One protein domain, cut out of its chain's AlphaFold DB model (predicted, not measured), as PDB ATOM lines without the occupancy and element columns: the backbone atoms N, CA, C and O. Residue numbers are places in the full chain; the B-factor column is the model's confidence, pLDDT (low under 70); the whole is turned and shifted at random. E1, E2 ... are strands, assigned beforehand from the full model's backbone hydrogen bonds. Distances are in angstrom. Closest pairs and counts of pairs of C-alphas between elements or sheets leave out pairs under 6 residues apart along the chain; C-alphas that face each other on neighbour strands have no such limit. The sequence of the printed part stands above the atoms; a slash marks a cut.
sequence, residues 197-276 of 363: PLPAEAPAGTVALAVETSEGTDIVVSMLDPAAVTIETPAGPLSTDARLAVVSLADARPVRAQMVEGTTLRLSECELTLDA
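Overview. This is residues 197 to 276 of the 363 residues of an uncharacterized protein of Armatimonadetes bacterium (UniProt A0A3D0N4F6). Two four-stranded sheets lie face to face as a compact sandwich, their strands running at only 22 degrees to each other. Four hairpins build it, placed alternately in the two sheets: E1 with E2 and E5 with E6 make one sheet, E3 with E4 and E7 with E8 the other. The printed part has 80 residues with eight named strands, E1 to E8 along the chain, and no named helix; the class is all strand. Both sheets are antiparallel, in the orders E1, E2, E5, E6 and E3, E4, E7, E8. The radius of gyration of the C-alphas is 11.6 A, and the spans are 31 by 27 by 17 A.

Arrangement. E1, residues 207 to 213, and E2, residues 216 to 222, form a hairpin, with N 209 and O 220 2.8 A apart, within hydrogen-bond range. E3, residues 229 to 233, and E4, residues 236 to 240, form the next, with N 231 and O 238 at 2.9 A. E5, residues 244 to 250, is the antiparallel neighbour of E2, with N 219 and O 247 at 2.8 A. E6, residues 253 to 260, forms a hairpin with E5, with N 246 and O 258 at 2.9 A, and bends by 59 degrees at residue 256. E7, residues 264 to 267, is the antiparallel neighbour of E4, with N 239 and O 266 at 2.9 A. E8, residues 270 to 273, forms a hairpin with E7, with N 267 and O 270 at 3.0 A. The parts of the two sheets that face each other are 9.4 A centre to centre, and their best planes are 15 degrees apart. The closest C-alphas of E6 and E8, those of Pro 254 and Cys 270, are 6.3 A apart. E2 and E4 are near each other, while E1 and E8 are apart. The sheet with E1 is twisted, its strands' lines turning by 44 degrees from edge to edge.

Along the chain. E1 begins at C-alpha 207, (131.945, 110.324, 91.138), and measures 18.4 A; E2 measures 19.7 A, E5 20.0 A and E6 20.7 A. E3 measures 12.6 A and E4 13.1 A, and E7 and E8 10.3 A each. E8 ends at C-alpha 273, (129.078, 128.365, 79.963).

Size, cuts and confidence. The two C-alphas farthest apart, those of Ser 214 and Asp 275, are 34.6 A apart. The printed part has no cut and no long link; the link E2 to E3 is short, the others tight. Mean pLDDT of the printed part is 96.2, and no printed residue is under 70.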
ATOM      1  N   PRO A 197     140.225 112.188  94.401       93.44
ATOM      2  CA  PRO A 197     139.740 112.653  95.691       93.44
ATOM      3  C   PRO A 197     138.685 113.745  95.520       93.44
ATOM      4  O   PRO A 197     138.900 114.723  94.801       93.44
ATOM      5  N   LEU A 198     137.563 113.584  96.214       93.81
ATOM      6  CA  LEU A 198     136.502 114.578  96.260       93.81
ATOM      7  C   LEU A 198     136.674 115.489  97.482       93.81
ATOM      8  O   LEU A 198     137.141 115.027  98.530       93.81
ATOM      9  N   PRO A 199     136.293 116.774  97.382       94.25
ATOM     10  CA  PRO A 199     136.196 117.632  98.553       94.25
ATOM     11  C   PRO A 199     135.097 117.126  99.503       94.25
ATOM     12  O   PRO A 199     134.148 116.467  99.079       94.25
ATOM     13  N   ALA A 200     135.210 117.441 100.796       91.38
ATOM     14  CA  ALA A 200     134.282 116.948 101.821       91.38
ATOM     15  C   ALA A 200     132.837 117.439 101.612       91.38
ATOM     16  O   ALA A 200     131.886 116.796 102.048       91.38
ATOM     17  N   GLU A 201     132.686 118.583 100.950       91.50
ATOM     18  CA  GLU A 201     131.426 119.222 100.591       91.50
ATOM     19  C   GLU A 201     130.840 118.759  99.246       91.50
ATOM     20  O   GLU A 201     129.801 119.278  98.839       91.50
ATOM     21  N   ALA A 202     131.483 117.817  98.543       92.94
ATOM     22  CA  ALA A 202     130.941 117.284  97.296       92.94
ATOM     23  C   ALA A 202     129.539 116.675  97.521       92.94
ATOM     24  O   ALA A 202     129.317 116.014  98.543       92.94
ATOM     25  N   PRO A 203     128.593 116.844  96.577       91.75
ATOM     26  CA  PRO A 203     127.275 116.223  96.674       91.75
ATOM     27  C   PRO A 203     127.363 114.709  96.871       91.75
ATOM     28  O   PRO A 203     128.213 114.040  96.273       91.75
ATOM     29  N   ALA A 204     126.461 114.155  97.681       88.50
ATOM     30  CA  ALA A 204     126.388 112.713  97.886       88.50
ATOM     31  C   ALA A 204     126.185 111.988  96.542       88.50
ATOM     32  O   ALA A 204     125.378 112.403  95.714       88.50
ATOM     33  N   GLY A 205     126.935 110.910  96.314       88.62
ATOM     34  CA  GLY A 205     126.890 110.179  95.045       88.62
ATOM     35  C   GLY A 205     127.690 110.799  93.900       88.62
ATOM     36  O   GLY A 205     127.604 110.301  92.780       88.62
ATOM     37  N   THR A 206     128.468 111.855  94.156       93.69
ATOM     38  CA  THR A 206     129.429 112.365  93.171       93.69
ATOM     39  C   THR A 206     130.508 111.322  92.895       93.69
ATOM     40  O   THR A 206     131.057 110.721  93.814       93.69
ATOM     41  N   VAL A 207     130.839 111.149  91.621       95.25
ATOM     42  CA  VAL A 207     131.945 110.324  91.138       95.25
ATOM     43  C   VAL A 207     132.894 111.211  90.350       95.25
ATOM     44  O   VAL A 207     132.455 111.932  89.456       95.25
ATOM     45  N   ALA A 208     134.192 111.111  90.630       97.19
ATOM     46  CA  ALA A 208     135.237 111.709  89.811       97.19
ATOM     47  C   ALA A 208     136.281 110.651  89.448       97.19
ATOM     48  O   ALA A 208     136.865 110.028  90.330       97.19
ATOM     49  N   LEU A 209     136.522 110.445  88.156       97.62
ATOM     50  CA  LEU A 209     137.451 109.446  87.637       97.62
ATOM     51  C   LEU A 209     138.528 110.102  86.783       97.62
ATOM     52  O   LEU A 209     138.252 111.027  86.022       97.62
ATOM     53  N   ALA A 210     139.735 109.553  86.857       97.50
ATOM     54  CA  ALA A 210     140.747 109.702  85.822       97.50
ATOM     55  C   ALA A 210     140.890 108.365  85.090       97.50
ATOM     56  O   ALA A 210     141.241 107.351  85.702       97.50
ATOM     57  N   VAL A 211     140.607 108.370  83.790       97.69
ATOM     58  CA  VAL A 211     140.697 107.208  82.903       97.69
ATOM     59  C   VAL A 211     141.918 107.380  82.010       97.69
ATOM     60  O   VAL A 211     141.988 108.318  81.221       97.69
ATOM     61  N   GLU A 212     142.897 106.489  82.134       96.50
ATOM     62  CA  GLU A 212     144.099 106.515  81.299       96.50
ATOM     63  C   GLU A 212     143.794 105.875  79.945       96.50
ATOM     64  O   GLU A 212     143.437 104.691  79.866       96.50
ATOM     65  N   THR A 213     143.952 106.658  78.881       94.56
ATOM     66  CA  THR A 213     143.655 106.257  77.507       94.56
ATOM     67  C   THR A 213     144.917 106.168  76.660       94.56
ATOM     68  O   THR A 213     145.991 106.626  77.049       94.56
ATOM     69  N   SER A 214     144.803 105.582  75.466       91.12
ATOM     70  CA  SER A 214     145.901 105.561  74.492       91.12
ATOM     71  C   SER A 214     146.302 106.953  73.987       91.12
ATOM     72  O   SER A 214     147.371 107.098  73.401       91.12
ATOM     73  N   GLU A 215     145.446 107.960  74.180       91.12
ATOM     74  CA  GLU A 215     145.636 109.333  73.694       91.12
ATOM     75  C   GLU A 215     145.885 110.343  74.828       91.12
ATOM     76  O   GLU A 215     146.202 111.499  74.559       91.12
ATOM     77  N   GLY A 216     145.792 109.914  76.091       94.88
ATOM     78  CA  GLY A 216     146.021 110.769  77.247       94.88
ATOM     79  C   GLY A 216     145.213 110.349  78.471       94.88
ATOM     80  O   GLY A 216     145.303 109.214  78.939       94.88
ATOM     81  N   THR A 217     144.471 111.281  79.064       97.38
ATOM     82  CA  THR A 217     143.655 111.011  80.256       97.38
ATOM     83  C   THR A 217     142.312 111.703  80.148       97.38
ATOM     84  O   THR A 217     142.263 112.921  80.015       97.38
ATOM     85  N   ASP A 218     141.230 110.946  80.279       98.00
ATOM     86  CA  ASP A 218     139.891 111.512  80.392       98.00
ATOM     87  C   ASP A 218     139.554 111.722  81.869       98.00
ATOM     88  O   ASP A 218     139.643 110.800  82.685       98.00
ATOM     89  N   ILE A 219     139.167 112.946  82.219       98.44
ATOM     90  CA  ILE A 219     138.602 113.284  83.522       98.44
ATOM     91  C   ILE A 219     137.086 113.238  83.396       98.44
ATOM     92  O   ILE A 219     136.518 113.970  82.590       98.44
ATOM     93  N   VAL A 220     136.434 112.393  84.189       98.44
ATOM     94  CA  VAL A 220     134.975 112.225  84.187       98.44
ATOM     95  C   VAL A 220     134.436 112.604  85.555       98.44
ATOM     96  O   VAL A 220     134.860 112.032  86.553       98.44
ATOM     97  N   VAL A 221     133.486 113.532  85.605       98.31
ATOM     98  CA  VAL A 221     132.753 113.907  86.818       98.31
ATOM     99  C   VAL A 221     131.276 113.635  86.585       98.31
ATOM    100  O   VAL A 221     130.723 114.097  85.590       98.31
ATOM    101  N   SER A 222     130.632 112.891  87.478       97.44
ATOM    102  CA  SER A 222     129.202 112.596  87.404       97.44
ATOM    103  C   SER A 222     128.530 112.803  88.753       97.44
ATOM    104  O   SER A 222     129.076 112.421  89.785       97.44
ATOM    105  N   MET A 223     127.346 113.415  88.742       95.62
ATOM    106  CA  MET A 223     126.576 113.752  89.938       95.62
ATOM    107  C   MET A 223     125.125 113.293  89.791       95.62
ATOM    108  O   MET A 223     124.488 113.517  88.758       95.62
ATOM    109  N   LEU A 224     124.576 112.673  90.838       91.00
ATOM    110  CA  LEU A 224     123.141 112.373  90.912       91.00
ATOM    111  C   LEU A 224     122.321 113.647  91.139       91.00
ATOM    112  O   LEU A 224     121.319 113.862  90.457       91.00
ATOM    113  N   ASP A 225     122.810 114.515  92.019       91.31
ATOM    114  CA  ASP A 225     122.228 115.817  92.323       91.31
ATOM    115  C   ASP A 225     123.263 116.899  91.986       91.31
ATOM    116  O   ASP A 225     124.189 117.125  92.768       91.31
ATOM    117  N   PRO A 226     123.173 117.521  90.794       93.62
ATOM    118  CA  PRO A 226     124.177 118.471  90.337       93.62
ATOM    119  C   PRO A 226     124.277 119.681  91.270       93.62
ATOM    120  O   PRO A 226     123.288 120.369  91.534       93.62
ATOM    121  N   ALA A 227     125.487 119.956  91.744       96.12
ATOM    122  CA  ALA A 227     125.837 121.183  92.444       96.12
ATOM    123  C   ALA A 227     127.283 121.556  92.113       96.12
ATOM    124  O   ALA A 227     128.056 120.726  91.636       96.12
ATOM    125  N   ALA A 228     127.658 122.807  92.367       97.44
ATOM    126  CA  ALA A 228     129.016 123.261  92.108       97.44
ATOM    127  C   ALA A 228     130.036 122.458  92.935       97.44
ATOM    128  O   ALA A 228     129.947 122.401  94.160       97.44
ATOM    129  N   VAL A 229     131.026 121.887  92.255       98.06
ATOM    130  CA  VAL A 229     132.146 121.159  92.851       98.06
ATOM    131  C   VAL A 229     133.453 121.585  92.189       98.06
ATOM    132  O   VAL A 229     133.485 121.954  91.013       98.06
ATOM    133  N   THR A 230     134.547 121.554  92.949       98.19
ATOM    134  CA  THR A 230     135.910 121.719  92.427       98.19
ATOM    135  C   THR A 230     136.746 120.505  92.807       98.19
ATOM    136  O   THR A 230     136.780 120.119  93.972       98.19
ATOM    137  N   ILE A 231     137.391 119.890  91.819       97.38
ATOM    138  CA  ILE A 231     138.156 118.648  91.963       97.38
ATOM    139  C   ILE A 231     139.576 118.892  91.462       97.38
ATOM    140  O   ILE A 231     139.779 119.456  90.387       97.38
ATOM    141  N   GLU A 232     140.568 118.441  92.225       97.38
ATOM    142  CA  GLU A 232     141.968 118.513  91.815       97.38
ATOM    143  C   GLU A 232     142.272 117.465  90.738       97.38
ATOM    144  O   GLU A 232     142.028 116.268  90.912       97.38
ATOM    145  N   THR A 233     142.846 117.910  89.620       96.62
ATOM    146  CA  THR A 233     143.237 117.044  88.500       96.62
ATOM    147  C   THR A 233     144.715 117.253  88.148       96.62
ATOM    148  O   THR A 233     145.312 118.256  88.545       96.62
ATOM    149  N   PRO A 234     145.338 116.359  87.355       89.88
ATOM    150  CA  PRO A 234     146.703 116.570  86.865       89.88
ATOM    151  C   PRO A 234     146.902 117.861  86.051       89.88
ATOM    152  O   PRO A 234     148.026 118.346  85.959       89.88
ATOM    153  N   ALA A 235     145.831 118.412  85.472       94.69
ATOM    154  CA  ALA A 235     145.844 119.648  84.688       94.69
ATOM    155  C   ALA A 235     145.473 120.898  85.515       94.69
ATOM    156  O   ALA A 235     145.330 121.981  84.950       94.69
ATOM    157  N   GLY A 236     145.311 120.757  86.836       96.62
ATOM    158  CA  GLY A 236     144.839 121.806  87.742       96.62
ATOM    159  C   GLY A 236     143.404 121.578  88.238       96.62
ATOM    160  O   GLY A 236     142.821 120.518  87.984       96.62
ATOM    161  N   PRO A 237     142.826 122.547  88.966       97.94
ATOM    162  CA  PRO A 237     141.479 122.424  89.508       97.94
ATOM    163  C   PRO A 237     140.432 122.463  88.387       97.94
ATOM    164  O   PRO A 237     140.376 123.416  87.608       97.94
ATOM    165  N   LEU A 238     139.583 121.436  88.331       98.50
ATOM    166  CA  LEU A 238     138.392 121.390  87.486       98.50
ATOM    167  C   LEU A 238     137.192 121.837  88.317       98.50
ATOM    168  O   LEU A 238     136.907 121.231  89.346       98.50
ATOM    169  N   SER A 239     136.469 122.858  87.862       98.38
ATOM    170  CA  SER A 239     135.223 123.320  88.486       98.38
ATOM    171  C   SER A 239     134.037 123.048  87.571       98.38
ATOM    172  O   SER A 239     134.075 123.418  86.397       98.38
ATOM    173  N   THR A 240     132.967 122.457  88.100       98.69
ATOM    174  CA  THR A 240     131.725 122.240  87.348       98.69
ATOM    175  C   THR A 240     130.505 122.124  88.257       98.69
ATOM    176  O   THR A 240     130.632 121.778  89.426       98.69
ATOM    177  N   ASP A 241     129.325 122.408  87.716       98.38
ATOM    178  CA  ASP A 241     128.017 122.145  88.329       98.38
ATOM    179  C   ASP A 241     127.183 121.136  87.514       98.38
ATOM    180  O   ASP A 241     125.979 121.017  87.715       98.38
ATOM    181  N   ALA A 242     127.807 120.437  86.562       98.25
ATOM    182  CA  ALA A 242     127.115 119.608  85.587       98.25
ATOM    183  C   ALA A 242     126.812 118.198  86.089       98.25
ATOM    184  O   ALA A 242     127.654 117.555  86.713       98.25
ATOM    185  N   ARG A 243     125.651 117.651  85.713       97.56
ATOM    186  CA  ARG A 243     125.326 116.232  85.956       97.56
ATOM    187  C   ARG A 243     126.396 115.283  85.422       97.56
ATOM    188  O   ARG A 243     126.673 114.255  86.042       97.56
ATOM    189  N   LEU A 244     126.961 115.608  84.263       98.25
ATOM    190  CA  LEU A 244     128.109 114.919  83.689       98.25
ATOM    191  C   LEU A 244     129.045 115.947  83.050       98.25
ATOM    192  O   LEU A 244     128.625 116.737  82.206       98.25
ATOM    193  N   ALA A 245     130.319 115.891  83.411       98.50
ATOM    194  CA  ALA A 245     131.389 116.611  82.742       98.50
ATOM    195  C   ALA A 245     132.490 115.630  82.344       98.50
ATOM    196  O   ALA A 245     132.895 114.780  83.137       98.50
ATOM    197  N   VAL A 246     132.982 115.758  81.117       98.44
ATOM    198  CA  VAL A 246     134.112 114.985  80.603       98.44
ATOM    199  C   VAL A 246     135.125 115.961  80.032       98.44
ATOM    200  O   VAL A 246     134.760 116.792  79.206       98.44
ATOM    201  N   VAL A 247     136.384 115.869  80.452       98.50
ATOM    202  CA  VAL A 247     137.491 116.632  79.864       98.50
ATOM    203  C   VAL A 247     138.602 115.671  79.472       98.50
ATOM    204  O   VAL A 247     139.215 115.045  80.334       98.50
ATOM    205  N   SER A 248     138.870 115.569  78.176       98.12
ATOM    206  CA  SER A 248     139.994 114.803  77.644       98.12
ATOM    207  C   SER A 248     141.255 115.651  77.689       98.12
ATOM    208  O   SER A 248     141.272 116.787  77.203       98.12
ATOM    209  N   LEU A 249     142.314 115.091  78.263       97.81
ATOM    210  CA  LEU A 249     143.614 115.726  78.417       97.81
ATOM    211  C   LEU A 249     144.654 115.034  77.535       97.81
ATOM    212  O   LEU A 249     144.805 113.818  77.624       97.81
ATOM    213  N   ALA A 250     145.440 115.808  76.789       96.19
ATOM    214  CA  ALA A 250     146.690 115.357  76.174       96.19
ATOM    215  C   ALA A 250     147.850 116.136  76.804       96.19
ATOM    216  O   ALA A 250     147.785 117.360  76.910       96.19
ATOM    217  N   ASP A 251     148.885 115.443  77.286       92.81
ATOM    218  CA  ASP A 251     150.016 116.059  78.003       92.81
ATOM    219  C   ASP A 251     149.582 117.033  79.123       92.81
ATOM    220  O   ASP A 251     150.133 118.125  79.286       92.81
ATOM    221  N   ALA A 252     148.558 116.631  79.891       92.25
ATOM    222  CA  ALA A 252     147.931 117.417  80.960       92.25
ATOM    223  C   ALA A 252     147.331 118.768  80.512       92.25
ATOM    224  O   ALA A 252     147.174 119.677  81.326       92.25
ATOM    225  N   ARG A 253     146.962 118.900  79.233       96.12
ATOM    226  CA  ARG A 253     146.215 120.042  78.694       96.12
ATOM    227  C   ARG A 253     144.860 119.594  78.157       96.12
ATOM    228  O   ARG A 253     144.816 118.564  77.482       96.12
ATOM    229  N   PRO A 254     143.773 120.335  78.421       97.38
ATOM    230  CA  PRO A 254     142.483 120.077  77.795       97.38
ATOM    231  C   PRO A 254     142.603 120.094  76.269       97.38
ATOM    232  O   PRO A 254     143.149 121.033  75.702       97.38
ATOM    233  N   VAL A 255     142.072 119.068  75.607       97.62
ATOM    234  CA  VAL A 255     141.934 119.039  74.137       97.62
ATOM    235  C   VAL A 255     140.479 118.974  73.696       97.62
ATOM    236  O   VAL A 255     140.124 119.484  72.637       97.62
ATOM    237  N   ARG A 256     139.618 118.371  74.522       98.00
ATOM    238  CA  ARG A 256     138.171 118.308  74.316       98.00
ATOM    239  C   ARG A 256     137.456 118.319  75.649       98.00
ATOM    240  O   ARG A 256     137.962 117.762  76.622       98.00
ATOM    241  N   ALA A 257     136.264 118.891  75.678       98.38
ATOM    242  CA  ALA A 257     135.381 118.765  76.822       98.38
ATOM    243  C   ALA A 257     133.920 118.657  76.402       98.38
ATOM    244  O   ALA A 257     133.507 119.217  75.386       98.38
ATOM    245  N   GLN A 258     133.139 117.964  77.220       98.31
ATOM    246  CA  GLN A 258     131.688 117.941  77.156       98.31
ATOM    247  C   GLN A 258     131.104 118.201  78.535       98.31
ATOM    248  O   GLN A 258     131.593 117.701  79.546       98.31
ATOM    249  N   MET A 259     130.023 118.966  78.550       98.25
ATOM    250  CA  MET A 259     129.227 119.258  79.727       98.25
ATOM    251  C   MET A 259     127.776 118.923  79.410       98.25
ATOM    252  O   MET A 259     127.234 119.438  78.434       98.25
ATOM    253  N   VAL A 260     127.150 118.082  80.226       97.50
ATOM    254  CA  VAL A 260     125.736 117.719  80.121       97.50
ATOM    255  C   VAL A 260     125.030 118.179  81.379       97.50
ATOM    256  O   VAL A 260     125.411 117.800  82.487       97.50
ATOM    257  N   GLU A 261     123.968 118.956  81.190       96.38
ATOM    258  CA  GLU A 261     123.081 119.384  82.264       96.38
ATOM    259  C   GLU A 261     123.821 120.124  83.387       96.38
ATOM    260  O   GLU A 261     123.773 119.752  84.558       96.38
ATOM    261  N   GLY A 262     124.534 121.178  82.991       97.56
ATOM    262  CA  GLY A 262     125.235 122.114  83.865       97.56
ATOM    263  C   GLY A 262     125.269 123.504  83.248       97.56
ATOM    264  O   GLY A 262     124.918 123.684  82.079       97.56
ATOM    265  N   THR A 263     125.683 124.493  84.030       98.50
ATOM    266  CA  THR A 263     125.871 125.865  83.548       98.50
ATOM    267  C   THR A 263     127.335 126.220  83.370       98.50
ATOM    268  O   THR A 263     127.636 127.118  82.588       98.50
ATOM    269  N   THR A 264     128.253 125.515  84.034       98.50
ATOM    270  CA  THR A 264     129.683 125.815  84.007       98.50
ATOM    271  C   THR A 264     130.559 124.560  84.014       98.50
ATOM    272  O   THR A 264     130.347 123.614  84.775       98.50
ATOM    273  N   LEU A 265     131.604 124.579  83.186       98.75
ATOM    274  CA  LEU A 265     132.747 123.669  83.265       98.75
ATOM    275  C   LEU A 265     134.015 124.463  82.960       98.75
ATOM    276  O   LEU A 265     134.104 125.113  81.918       98.75
ATOM    277  N   ARG A 266     134.985 124.422  83.874       98.62
ATOM    278  CA  ARG A 266     136.261 125.133  83.755       98.62
ATOM    279  C   ARG A 266     137.430 124.239  84.136       98.62
ATOM    280  O   ARG A 266     137.413 123.646  85.213       98.62
ATOM    281  N   LEU A 267     138.448 124.203  83.283       98.31
ATOM    282  CA  LEU A 267     139.760 123.622  83.564       98.31
ATOM    283  C   LEU A 267     140.798 124.302  82.666       98.31
ATOM    284  O   LEU A 267     140.756 124.136  81.451       98.31
ATOM    285  N   SER A 268     141.733 125.047  83.256       95.94
ATOM    286  CA  SER A 268     142.754 125.801  82.510       95.94
ATOM    287  C   SER A 268     142.137 126.702  81.420       95.94
ATOM    288  O   SER A 268     141.383 127.612  81.755       95.94
ATOM    289  N   GLU A 269     142.452 126.488  80.140       94.81
ATOM    290  CA  GLU A 269     141.904 127.218  78.988       94.81
ATOM    291  C   GLU A 269     140.503 126.761  78.551       94.81
ATOM    292  O   GLU A 269     139.840 127.464  77.788       94.81
ATOM    293  N   CYS A 270     140.044 125.596  79.016       97.69
ATOM    294  CA  CYS A 270     138.716 125.086  78.708       97.69
ATOM    295  C   CYS A 270     137.674 125.798  79.573       97.69
ATOM    296  O   CYS A 270     137.676 125.662  80.800       97.69
ATOM    297  N   GLU A 271     136.743 126.498  78.925       97.94
ATOM    298  CA  GLU A 271     135.588 127.128  79.560       97.94
ATOM    299  C   GLU A 271     134.318 126.866  78.743       97.94
ATOM    300  O   GLU A 271     134.214 127.238  77.574       97.94
ATOM    301  N   LEU A 272     133.331 126.245  79.385       98.50
ATOM    302  CA  LEU A 272     131.968 126.107  78.886       98.50
ATOM    303  C   LEU A 272     131.026 126.860  79.814       98.50
ATOM    304  O   LEU A 272     131.113 126.730  81.035       98.50
ATOM    305  N   THR A 273     130.124 127.647  79.231       98.00
ATOM    306  CA  THR A 273     129.078 128.365  79.963       98.00
ATOM    307  C   THR A 273     127.751 128.242  79.229       98.00
ATOM    308  O   THR A 273     127.679 128.501  78.028       98.00
ATOM    309  N   LEU A 274     126.704 127.876  79.960       97.00
ATOM    310  CA  LEU A 274     125.316 127.908  79.513       97.00
ATOM    311  C   LEU A 274     124.497 128.766  80.479       97.00
ATOM    312  O   LEU A 274     124.777 128.825  81.670       97.00
ATOM    313  N   ASP A 275     123.456 129.413  79.971       95.69
ATOM    314  CA  ASP A 275     122.511 130.213  80.759       95.69
ATOM    315  C   ASP A 275     121.556 129.364  81.616       95.69
ATOM    316  O   ASP A 275     121.011 129.850  82.604       95.69
ATOM    317  N   ALA A 276     121.375 128.091  81.258       95.69
ATOM    318  CA  ALA A 276     120.570 127.122  81.994       95.69
ATOM    319  C   ALA A 276     121.045 125.689  81.688       95.69
ATOM    320  O   ALA A 276     121.469 125.434  80.557       95.69
TER     321      ALA A 276